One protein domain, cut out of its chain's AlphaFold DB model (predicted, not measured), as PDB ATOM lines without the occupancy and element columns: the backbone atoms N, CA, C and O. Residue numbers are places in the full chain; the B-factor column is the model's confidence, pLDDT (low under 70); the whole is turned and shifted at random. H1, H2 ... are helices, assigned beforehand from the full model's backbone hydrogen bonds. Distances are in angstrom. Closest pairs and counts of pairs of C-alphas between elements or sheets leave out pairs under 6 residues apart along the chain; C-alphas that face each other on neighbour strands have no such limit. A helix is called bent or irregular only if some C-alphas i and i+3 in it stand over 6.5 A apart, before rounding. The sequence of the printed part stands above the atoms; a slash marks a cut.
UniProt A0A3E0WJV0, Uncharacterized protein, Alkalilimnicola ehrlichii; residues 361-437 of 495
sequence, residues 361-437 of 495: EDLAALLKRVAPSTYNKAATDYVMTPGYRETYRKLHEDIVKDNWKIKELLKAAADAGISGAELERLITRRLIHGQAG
ATOM      1  N   GLU A 361      15.022 -20.213   6.478       96.06
ATOM      2  CA  GLU A 361      13.717 -19.817   5.966       96.06
ATOM      3  C   GLU A 361      13.335 -20.556   4.680       96.06
ATOM      4  O   GLU A 361      12.197 -21.011   4.551       96.06
ATOM      5  N   ASP A 362      14.281 -20.748   3.759       96.81
ATOM      6  CA  ASP A 362      14.017 -21.406   2.479       96.81
ATOM      7  C   ASP A 362      13.765 -22.897   2.670       96.81
ATOM      8  O   ASP A 362      12.813 -23.448   2.109       96.81
ATOM      9  N   LEU A 363      14.582 -23.548   3.505       97.75
ATOM     10  CA  LEU A 363      14.390 -24.953   3.827       97.75
ATOM     11  C   LEU A 363      13.071 -25.141   4.580       97.75
ATOM     12  O   LEU A 363      12.281 -26.001   4.201       97.75
ATOM     13  N   ALA A 364      12.762 -24.304   5.576       97.75
ATOM     14  CA  ALA A 364      11.469 -24.349   6.261       97.75
ATOM     15  C   ALA A 364      10.290 -24.209   5.280       97.75
ATOM     16  O   ALA A 364       9.345 -25.003   5.326       97.75
ATOM     17  N   ALA A 365      10.355 -23.235   4.369       97.56
ATOM     18  CA  ALA A 365       9.318 -22.985   3.374       97.56
ATOM     19  C   ALA A 365       9.155 -24.153   2.388       97.56
ATOM     20  O   ALA A 365       8.026 -24.525   2.052       97.56
ATOM     21  N   LEU A 366      10.258 -24.756   1.937       97.19
ATOM     22  CA  LEU A 366      10.228 -25.943   1.086       97.19
ATOM     23  C   LEU A 366       9.606 -27.133   1.819       97.19
ATOM     24  O   LEU A 366       8.647 -27.710   1.312       97.19
ATOM     25  N   LEU A 367      10.075 -27.457   3.030       97.06
ATOM     26  CA  LEU A 367       9.568 -28.586   3.821       97.06
ATOM     27  C   LEU A 367       8.058 -28.478   4.077       97.06
ATOM     28  O   LEU A 367       7.326 -29.457   3.927       97.06
ATOM     29  N   LYS A 368       7.572 -27.276   4.404       96.12
ATOM     30  CA  LYS A 368       6.139 -26.995   4.579       96.12
ATOM     31  C   LYS A 368       5.316 -27.228   3.319       96.12
ATOM     32  O   LYS A 368       4.155 -27.604   3.428       96.12
ATOM     33  N   ARG A 369       5.895 -26.991   2.144       95.62
ATOM     34  CA  ARG A 369       5.223 -27.172   0.857       95.62
ATOM     35  C   ARG A 369       5.201 -28.634   0.423       95.62
ATOM     36  O   ARG A 369       4.167 -29.101  -0.037       95.62
ATOM     37  N   VAL A 370       6.319 -29.345   0.566       95.19
ATOM     38  CA  VAL A 370       6.471 -30.711   0.026       95.19
ATOM     39  C   VAL A 370       6.015 -31.806   0.992       95.19
ATOM     40  O   VAL A 370       5.672 -32.901   0.557       95.19
ATOM     41  N   ALA A 371       5.973 -31.512   2.293       94.81
ATOM     42  CA  ALA A 371       5.477 -32.416   3.330       94.81
ATOM     43  C   ALA A 371       4.642 -31.650   4.386       94.81
ATOM     44  O   ALA A 371       4.992 -31.610   5.577       94.81
ATOM     45  N   PRO A 372       3.520 -31.021   3.978       93.50
ATOM     46  CA  PRO A 372       2.737 -30.121   4.830       93.50
ATOM     47  C   PRO A 372       2.192 -30.799   6.087       93.50
ATOM     48  O   PRO A 372       2.187 -30.186   7.152       93.50
ATOM     49  N   SER A 373       1.802 -32.073   6.001       90.06
ATOM     50  CA  SER A 373       1.297 -32.858   7.139       90.06
ATOM     51  C   SER A 373       2.301 -32.965   8.291       90.06
ATOM     52  O   SER A 373       1.909 -33.117   9.446       90.06
ATOM     53  N   THR A 374       3.598 -32.866   7.988       90.06
ATOM     54  CA  THR A 374       4.679 -33.010   8.967       90.06
ATOM     55  C   THR A 374       5.188 -31.654   9.454       90.06
ATOM     56  O   THR A 374       5.437 -31.480  10.655       90.06
ATOM     57  N   TYR A 375       5.330 -30.687   8.539       93.75
ATOM     58  CA  TYR A 375       6.065 -29.445   8.797       93.75
ATOM     59  C   TYR A 375       5.215 -28.171   8.790       93.75
ATOM     60  O   TYR A 375       5.718 -27.140   9.237       93.75
ATOM     61  N   ASN A 376       3.957 -28.182   8.340       91.06
ATOM     62  CA  ASN A 376       3.128 -26.971   8.318       91.06
ATOM     63  C   ASN A 376       2.557 -26.625   9.706       91.06
ATOM     64  O   ASN A 376       1.378 -26.816   9.988       91.06
ATOM     65  N   LYS A 377       3.434 -26.145  10.592       92.00
ATOM     66  CA  LYS A 377       3.146 -25.776  11.984       92.00
ATOM     67  C   LYS A 377       4.092 -24.678  12.466       92.00
ATOM     68  O   LYS A 377       5.212 -24.560  11.966       92.00
ATOM     69  N   ALA A 378       3.669 -23.924  13.481       92.81
ATOM     70  CA  ALA A 378       4.451 -22.823  14.058       92.81
ATOM     71  C   ALA A 378       5.808 -23.277  14.626       92.81
ATOM     72  O   ALA A 378       6.787 -22.533  14.577       92.81
ATOM     73  N   ALA A 379       5.895 -24.517  15.125       95.50
ATOM     74  CA  ALA A 379       7.151 -25.077  15.617       95.50
ATOM     75  C   ALA A 379       8.241 -25.117  14.534       95.50
ATOM     76  O   ALA A 379       9.405 -24.918  14.861       95.50
ATOM     77  N   THR A 380       7.888 -25.321  13.261       96.56
ATOM     78  CA  THR A 380       8.863 -25.383  12.160       96.56
ATOM     79  C   THR A 380       9.587 -24.054  11.974       96.56
ATOM     80  O   THR A 380      10.811 -24.049  11.895       96.56
ATOM     81  N   ASP A 381       8.864 -22.930  11.980       95.94
ATOM     82  CA  ASP A 381       9.491 -21.604  11.847       95.94
ATOM     83  C   ASP A 381      10.385 -21.289  13.038       95.94
ATOM     84  O   ASP A 381      11.458 -20.722  12.885       95.94
ATOM     85  N   TYR A 382       9.963 -21.691  14.237       96.75
ATOM     86  CA  TYR A 382      10.724 -21.429  15.449       96.75
ATOM     87  C   TYR A 382      12.069 -22.167  15.458       96.75
ATOM     88  O   TYR A 382      13.098 -21.602  15.834       96.75
ATOM     89  N   VAL A 383      12.062 -23.441  15.057       97.69
ATOM     90  CA  VAL A 383      13.258 -24.292  15.139       97.69
ATOM     91  C   VAL A 383      14.236 -24.080  13.990       97.69
ATOM     92  O   VAL A 383      15.403 -24.452  14.112       97.69
ATOM     93  N   MET A 384      13.771 -23.485  12.895       97.56
ATOM     94  CA  MET A 384      14.581 -23.093  11.747       97.56
ATOM     95  C   MET A 384      15.056 -21.654  11.935       97.56
ATOM     96  O   MET A 384      14.678 -20.753  11.199       97.56
ATOM     97  N   THR A 385      15.855 -21.430  12.979       96.31
ATOM     98  CA  THR A 385      16.451 -20.124  13.279       96.31
ATOM     99  C   THR A 385      17.861 -20.288  13.848       96.31
ATOM    100  O   THR A 385      18.139 -21.292  14.518       96.31
ATOM    101  N   PRO A 386      18.739 -19.277  13.699       94.50
ATOM    102  CA  PRO A 386      20.048 -19.284  14.351       94.50
ATOM    103  C   PRO A 386      19.951 -19.430  15.877       94.50
ATOM    104  O   PRO A 386      20.753 -20.130  16.489       94.50
ATOM    105  N   GLY A 387      18.935 -18.816  16.497       94.25
ATOM    106  CA  GLY A 387      18.721 -18.892  17.943       94.25
ATOM    107  C   GLY A 387      18.414 -20.311  18.424       94.25
ATOM    108  O   GLY A 387      19.002 -20.770  19.402       94.25
ATOM    109  N   TYR A 388      17.539 -21.038  17.722       96.62
ATOM    110  CA  TYR A 388      17.224 -22.416  18.098       96.62
ATOM    111  C   TYR A 388      18.323 -23.411  17.713       96.62
ATOM    112  O   TYR A 388      18.433 -24.453  18.359       96.62
ATOM    113  N   ARG A 389      19.164 -23.104  16.714       95.81
ATOM    114  CA  ARG A 389      20.310 -23.946  16.329       95.81
ATOM    115  C   ARG A 389      21.175 -24.307  17.533       95.81
ATOM    116  O   ARG A 389      21.460 -25.481  17.751       95.81
ATOM    117  N   GLU A 390      21.542 -23.318  18.346       94.88
ATOM    118  CA  GLU A 390      22.408 -23.567  19.502       94.88
ATOM    119  C   GLU A 390      21.710 -24.325  20.628       94.88
ATOM    120  O   GLU A 390      22.331 -25.164  21.281       94.88
ATOM    121  N   THR A 391      20.411 -24.097  20.820       96.12
ATOM    122  CA  THR A 391      19.595 -24.914  21.725       96.12
ATOM    123  C   THR A 391      19.561 -26.365  21.256       96.12
ATOM    124  O   THR A 391      19.814 -27.275  22.040       96.12
ATOM    125  N   TYR A 392      19.304 -26.594  19.966       97.38
ATOM    126  CA  TYR A 392      19.239 -27.936  19.409       97.38
ATOM    127  C   TYR A 392      20.585 -28.652  19.460       97.38
ATOM    128  O   TYR A 392      20.598 -29.835  19.762       97.38
ATOM    129  N   ARG A 393      21.709 -27.964  19.234       96.56
ATOM    130  CA  ARG A 393      23.042 -28.571  19.346       96.56
ATOM    131  C   ARG A 393      23.311 -29.110  20.754       96.56
ATOM    132  O   ARG A 393      23.822 -30.216  20.884       96.56
ATOM    133  N   LYS A 394      22.912 -28.370  21.795       95.88
ATOM    134  CA  LYS A 394      23.000 -28.832  23.193       95.88
ATOM    135  C   LYS A 394      22.068 -30.013  23.453       95.88
ATOM    136  O   LYS A 394      22.525 -31.068  23.866       95.88
ATOM    137  N   LEU A 395      20.785 -29.876  23.108       96.62
ATOM    138  CA  LEU A 395      19.806 -30.961  23.258       96.62
ATOM    139  C   LEU A 395      20.200 -32.212  22.466       96.62
ATOM    140  O   LEU A 395      19.883 -33.328  22.870       96.62
ATOM    141  N   HIS A 396      20.874 -32.040  21.331       97.31
ATOM    142  CA  HIS A 396      21.369 -33.144  20.535       97.31
ATOM    143  C   HIS A 396      22.461 -33.911  21.266       97.31
ATOM    144  O   HIS A 396      22.370 -35.133  21.359       97.31
ATOM    145  N   GLU A 397      23.438 -33.189  21.808       96.81
ATOM    146  CA  GLU A 397      24.537 -33.766  22.576       96.81
ATOM    147  C   GLU A 397      24.062 -34.431  23.872       96.81
ATOM    148  O   GLU A 397      24.544 -35.507  24.213       96.81
ATOM    149  N   ASP A 398      23.094 -33.826  24.558       96.12
ATOM    150  CA  ASP A 398      22.643 -34.286  25.873       96.12
ATOM    151  C   ASP A 398      21.574 -35.391  25.792       96.12
ATOM    152  O   ASP A 398      21.470 -36.222  26.693       96.12
ATOM    153  N   ILE A 399      20.731 -35.379  24.748       96.50
ATOM    154  CA  ILE A 399      19.521 -36.217  24.678       96.50
ATOM    155  C   ILE A 399      19.362 -36.900  23.315       96.50
ATOM    156  O   ILE A 399      19.174 -38.116  23.264       96.50
ATOM    157  N   VAL A 400      19.369 -36.161  22.197       96.69
ATOM    158  CA  VAL A 400      18.902 -36.714  20.903       96.69
ATOM    159  C   VAL A 400      19.832 -37.785  20.345       96.69
ATOM    160  O   VAL A 400      19.324 -38.781  19.829       96.69
ATOM    161  N   LYS A 401      21.157 -37.602  20.427       95.88
ATOM    162  CA  LYS A 401      22.134 -38.512  19.803       95.88
ATOM    163  C   LYS A 401      21.984 -39.956  20.298       95.88
ATOM    164  O   LYS A 401      22.063 -40.887  19.502       95.88
ATOM    165  N   ASP A 402      21.662 -40.123  21.581       97.06
ATOM    166  CA  ASP A 402      21.511 -41.426  22.238       97.06
ATOM    167  C   ASP A 402      20.063 -41.945  22.193       97.06
ATOM    168  O   ASP A 402      19.792 -43.095  22.529       97.06
ATOM    169  N   ASN A 403      19.118 -41.107  21.754       96.44
ATOM    170  CA  ASN A 403      17.687 -41.402  21.722       96.44
ATOM    171  C   ASN A 403      17.106 -41.094  20.341       96.44
ATOM    172  O   ASN A 403      16.107 -40.383  20.207       96.44
ATOM    173  N   TRP A 404      17.749 -41.602  19.287       93.88
ATOM    174  CA  TRP A 404      17.407 -41.211  17.924       93.88
ATOM    175  C   TRP A 404      15.954 -41.519  17.568       93.88
ATOM    176  O   TRP A 404      15.324 -40.711  16.891       93.88
ATOM    177  N   LYS A 405      15.382 -42.657  17.984       94.31
ATOM    178  CA  LYS A 405      13.992 -42.998  17.640       94.31
ATOM    179  C   LYS A 405      13.018 -42.119  18.417       94.31
ATOM    180  O   LYS A 405      13.163 -41.944  19.619       94.31
ATOM    181  N   ILE A 406      11.935 -41.674  17.767       91.06
ATOM    182  CA  ILE A 406      10.932 -40.784  18.387       91.06
ATOM    183  C   ILE A 406      10.427 -41.311  19.735       91.06
ATOM    184  O   ILE A 406      10.329 -40.547  20.685       91.06
ATOM    185  N   LYS A 407      10.143 -42.612  19.850       93.81
ATOM    186  CA  LYS A 407       9.662 -43.201  21.110       93.81
ATOM    187  C   LYS A 407      10.688 -43.098  22.246       93.81
ATOM    188  O   LYS A 407      10.302 -42.854  23.384       93.81
ATOM    189  N   GLU A 408      11.966 -43.299  21.937       97.06
ATOM    190  CA  GLU A 408      13.072 -43.182  22.896       97.06
ATOM    191  C   GLU A 408      13.268 -41.707  23.274       97.06
ATOM    192  O   GLU A 408      13.296 -41.377  24.458       97.06
ATOM    193  N   LEU A 409      13.246 -40.809  22.283       96.56
ATOM    194  CA  LEU A 409      13.346 -39.364  22.489       96.56
ATOM    195  C   LEU A 409      12.227 -38.813  23.375       96.56
ATOM    196  O   LEU A 409      12.496 -38.012  24.261       96.56
ATOM    197  N   LEU A 410      10.980 -39.244  23.162       96.69
ATOM    198  CA  LEU A 410       9.837 -38.823  23.979       96.69
ATOM    199  C   LEU A 410      10.023 -39.208  25.451       96.69
ATOM    200  O   LEU A 410       9.691 -38.419  26.332       96.69
ATOM    201  N   LYS A 411      10.565 -40.402  25.717       96.94
ATOM    202  CA  LYS A 411      10.851 -40.857  27.079       96.94
ATOM    203  C   LYS A 411      11.978 -40.034  27.706       96.94
ATOM    204  O   LYS A 411      11.788 -39.487  28.784       96.94
ATOM    205  N   ALA A 412      13.106 -39.903  27.013       97.25
ATOM    206  CA  ALA A 412      14.256 -39.161  27.520       97.25
ATOM    207  C   ALA A 412      13.938 -37.670  27.740       97.25
ATOM    208  O   ALA A 412      14.354 -37.084  28.735       97.25
ATOM    209  N   ALA A 413      13.139 -37.069  26.856       96.94
ATOM    210  CA  ALA A 413      12.661 -35.703  27.018       96.94
ATOM    211  C   ALA A 413      11.761 -35.556  28.256       96.94
ATOM    212  O   ALA A 413      11.930 -34.604  29.015       96.94
ATOM    213  N   ALA A 414      10.859 -36.513  28.508       96.38
ATOM    214  CA  ALA A 414      10.030 -36.510  29.712       96.38
ATOM    215  C   ALA A 414      10.870 -36.640  30.996       96.38
ATOM    216  O   ALA A 414      10.643 -35.886  31.941       96.38
ATOM    217  N   ASP A 415      11.868 -37.531  31.008       96.44
ATOM    218  CA  ASP A 415      12.798 -37.704  32.135       96.44
ATOM    219  C   ASP A 415      13.626 -36.425  32.393       96.44
ATOM    220  O   ASP A 415      13.932 -36.098  33.540       96.44
ATOM    221  N   ALA A 416      13.924 -35.655  31.340       95.50
ATOM    222  CA  ALA A 416      14.587 -34.351  31.410       95.50
ATOM    223  C   ALA A 416      13.637 -33.171  31.722       95.50
ATOM    224  O   ALA A 416      14.073 -32.022  31.754       95.50
ATOM    225  N   GLY A 417      12.339 -33.422  31.934       96.69
ATOM    226  CA  GLY A 417      11.339 -32.383  32.207       96.69
ATOM    227  C   GLY A 417      10.909 -31.556  30.986       96.69
ATOM    228  O   GLY A 417      10.174 -30.579  31.137       96.69
ATOM    229  N   ILE A 418      11.313 -31.949  29.776       96.50
ATOM    230  CA  ILE A 418      10.959 -31.282  28.518       96.50
ATOM    231  C   ILE A 418       9.537 -31.689  28.120       96.50
ATOM    232  O   ILE A 418       9.245 -32.853  27.839       96.50
ATOM    233  N   SER A 419       8.629 -30.716  28.066       94.88
ATOM    234  CA  SER A 419       7.208 -30.953  27.792       94.88
ATOM    235  C   SER A 419       6.562 -29.805  27.006       94.88
ATOM    236  O   SER A 419       7.196 -28.794  26.700       94.88
ATOM    237  N   GLY A 420       5.294 -29.980  26.615       95.00
ATOM    238  CA  GLY A 420       4.514 -28.955  25.918       95.00
ATOM    239  C   GLY A 420       5.194 -28.437  24.645       95.00
ATOM    240  O   GLY A 420       5.645 -29.215  23.804       95.00
ATOM    241  N   ALA A 421       5.280 -27.111  24.515       95.19
ATOM    242  CA  ALA A 421       5.862 -26.457  23.343       95.19
ATOM    243  C   ALA A 421       7.359 -26.760  23.155       95.19
ATOM    244  O   ALA A 421       7.842 -26.779  22.024       95.19
ATOM    245  N   GLU A 422       8.110 -26.996  24.233       96.00
ATOM    246  CA  GLU A 422       9.534 -27.331  24.138       96.00
ATOM    247  C   GLU A 422       9.735 -28.719  23.524       96.00
ATOM    248  O   GLU A 422      10.540 -28.883  22.606       96.00
ATOM    249  N   LEU A 423       8.921 -29.688  23.949       95.88
ATOM    250  CA  LEU A 423       8.917 -31.023  23.361       95.88
ATOM    251  C   LEU A 423       8.541 -30.979  21.877       95.88
ATOM    252  O   LEU A 423       9.208 -31.600  21.053       95.88
ATOM    253  N   GLU A 424       7.510 -30.211  21.512       95.75
ATOM    254  CA  GLU A 424       7.105 -30.062  20.111       95.75
ATOM    255  C   GLU A 424       8.244 -29.503  19.244       95.75
ATOM    256  O   GLU A 424       8.503 -30.012  18.149       95.75
ATOM    257  N   ARG A 425       8.969 -28.494  19.741       97.00
ATOM    258  CA  ARG A 425      10.134 -27.912  19.058       97.00
ATOM    259  C   ARG A 425      11.268 -28.928  18.923       97.00
ATOM    260  O   ARG A 425      11.815 -29.086  17.833       97.00
ATOM    261  N   LEU A 426      11.589 -29.670  19.983       97.19
ATOM    262  CA  LEU A 426      12.618 -30.712  19.953       97.19
ATOM    263  C   LEU A 426      12.294 -31.797  18.918       97.19
ATOM    264  O   LEU A 426      13.124 -32.095  18.056       97.19
ATOM    265  N   ILE A 427      11.070 -32.336  18.949       96.38
ATOM    266  CA  ILE A 427      10.614 -33.348  17.990       96.38
ATOM    267  C   ILE A 427      10.640 -32.794  16.566       96.38
ATOM    268  O   ILE A 427      11.149 -33.456  15.663       96.38
ATOM    269  N   THR A 428      10.148 -31.573  16.357       96.44
ATOM    270  CA  THR A 428      10.131 -30.943  15.030       96.44
ATOM    271  C   THR A 428      11.540 -30.779  14.478       96.44
ATOM    272  O   THR A 428      11.807 -31.196  13.352       96.44
ATOM    273  N   ARG A 429      12.478 -30.256  15.273       97.06
ATOM    274  CA  ARG A 429      13.861 -30.073  14.825       97.06
ATOM    275  C   ARG A 429      14.579 -31.395  14.575       97.06
ATOM    276  O   ARG A 429      15.345 -31.479  13.615       97.06
ATOM    277  N   ARG A 430      14.310 -32.427  15.386       95.88
ATOM    278  CA  ARG A 430      14.828 -33.785  15.164       95.88
ATOM    279  C   ARG A 430      14.256 -34.418  13.904       95.88
ATOM    280  O   ARG A 430      14.985 -35.112  13.206       95.88
ATOM    281  N   LEU A 431      12.977 -34.204  13.595       95.12
ATOM    282  CA  LEU A 431      12.401 -34.665  12.331       95.12
ATOM    283  C   LEU A 431      13.093 -33.985  11.152       95.12
ATOM    284  O   LEU A 431      13.515 -34.678  10.240       95.12
ATOM    285  N   ILE A 432      13.318 -32.671  11.214       96.44
ATOM    286  CA  ILE A 432      14.085 -31.950  10.189       96.44
ATOM    287  C   ILE A 432      15.517 -32.506  10.070       96.44
ATOM    288  O   ILE A 432      15.990 -32.733   8.960       96.44
ATOM    289  N   HIS A 433      16.184 -32.817  11.188       96.06
ATOM    290  CA  HIS A 433      17.487 -33.490  11.172       96.06
ATOM    291  C   HIS A 433      17.398 -34.835  10.435       96.06
ATOM    292  O   HIS A 433      18.063 -35.023   9.420       96.06
ATOM    293  N   GLY A 434      16.553 -35.760  10.888       92.50
ATOM    294  CA  GLY A 434      16.509 -37.107  10.319       92.50
ATOM    295  C   GLY A 434      15.970 -37.170   8.887       92.50
ATOM    296  O   GLY A 434      16.495 -37.919   8.068       92.50
ATOM    297  N   GLN A 435      14.952 -36.371   8.569       91.50
ATOM    298  CA  GLN A 435      14.200 -36.464   7.315       91.50
ATOM    299  C   GLN A 435      14.648 -35.475   6.248       91.50
ATOM    300  O   GLN A 435      14.505 -35.783   5.071       91.50
ATOM    301  N   ALA A 436      15.204 -34.321   6.625       93.69
ATOM    302  CA  ALA A 436      15.779 -33.367   5.677       93.69
ATOM    303  C   ALA A 436      17.313 -33.369   5.705       93.69
ATOM    304  O   ALA A 436      17.931 -32.853   4.786       93.69
ATOM    305  N   GLY A 437      17.968 -33.993   6.689       92.38
ATOM    306  CA  GLY A 437      19.438 -34.050   6.759       92.38
ATOM    307  C   GLY A 437      20.089 -32.751   7.216       92.38
ATOM    308  O   GLY A 437      21.309 -32.662   7.223       92.38
TER     309      GLY A 437
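This is residues 361 to 437 of the 495 residues of an uncharacterized protein of Alkalilimnicola ehrlichii (UniProt A0A3E0WJV0). The longest helix, H6, runs through the middle of a rounded cluster of helices, with H3 and H4 packed across it and H5 folded back beside its first half as a helical hairpin. H1 and the very short H2 sit together at one end of the longest axis, H1 packing on H3, while H5 lies at the other end. The printed part has 77 residues with six named helices, H1 to H6 in order along the chain, and no named strand; the class is all helix and the helix packing is mostly crossed. It is compact, with a radius of gyration of the C-alphas of 11.9 A, and spans 33 by 24 by 23 A.

The hub is H6, residues 420 to 436, which touches three other helices. H3, residues 378 to 383, touches it in 11 pairs of C-alphas within 8 A, the closest being those of Ala 379 and Arg 425 at 5.4 A; they run the same way at a steep tilt of 69 degrees, only just short of about perpendicular. H4, residues 386 to 400, touches residues 426 to 430 of H6 alone, closest at the C-alphas of Tyr 392 and Leu 426, 7.2 A apart, and is about perpendicular to it at 88 degrees. H5, residues 406 to 415, forms a helical hairpin with H6, touching residues 423 to 427 of it alone; the closest C-alphas, of Ala 413 and Leu 423, are 7.0 A apart, and the two run opposite ways at a shallow tilt of 33 degrees, only just short of steep. H5 also touches H4, at residues 399 to 400 of H4 alone, with the closest C-alphas, of Val 400 and Leu 409, 6.4 A apart and the lines about perpendicular at 90 degrees. H1, residues 361 to 370, only just touches H3, with 3 pairs of C-alphas within 8 A; the closest are those of Ala 364 and Asp 381, 6.5 A apart, and the two run opposite ways at a steep tilt of 43 degrees. H1 and H6 are near each other, with 6 pairs of C-alphas within 10 A. H2, residues 372 to 375, touches H1, closest at the C-alphas of Lys 368 and Tyr 375, 4.9 A apart. H1 and H2 are both apart from H4 and from H5. Every O i to N i+4 pair is within hydrogen-bond range in H1, H3, H5 and H6; in H4 it is 9 of 11, and H2 is too short for such a pair.

H6 measures 23.6 A from C-alpha 420 to C-alpha 436 at (15.779, -33.367, 5.677). H4 measures 18.7 A and is irregular, but only just: C-alphas 397 and 400 are 6.6 A apart. H1 begins at C-alpha 361, (13.717, -19.817, 5.966), and measures 14.4 A; H5 measures 14.2 A.

The two C-alphas farthest apart, of Arg 369 and Asp 415, are 33.9 A from each other. The printed part has no cut, and the five links between helices are tight. The mean pLDDT of the printed part is 95.6, and no printed residue is under 70.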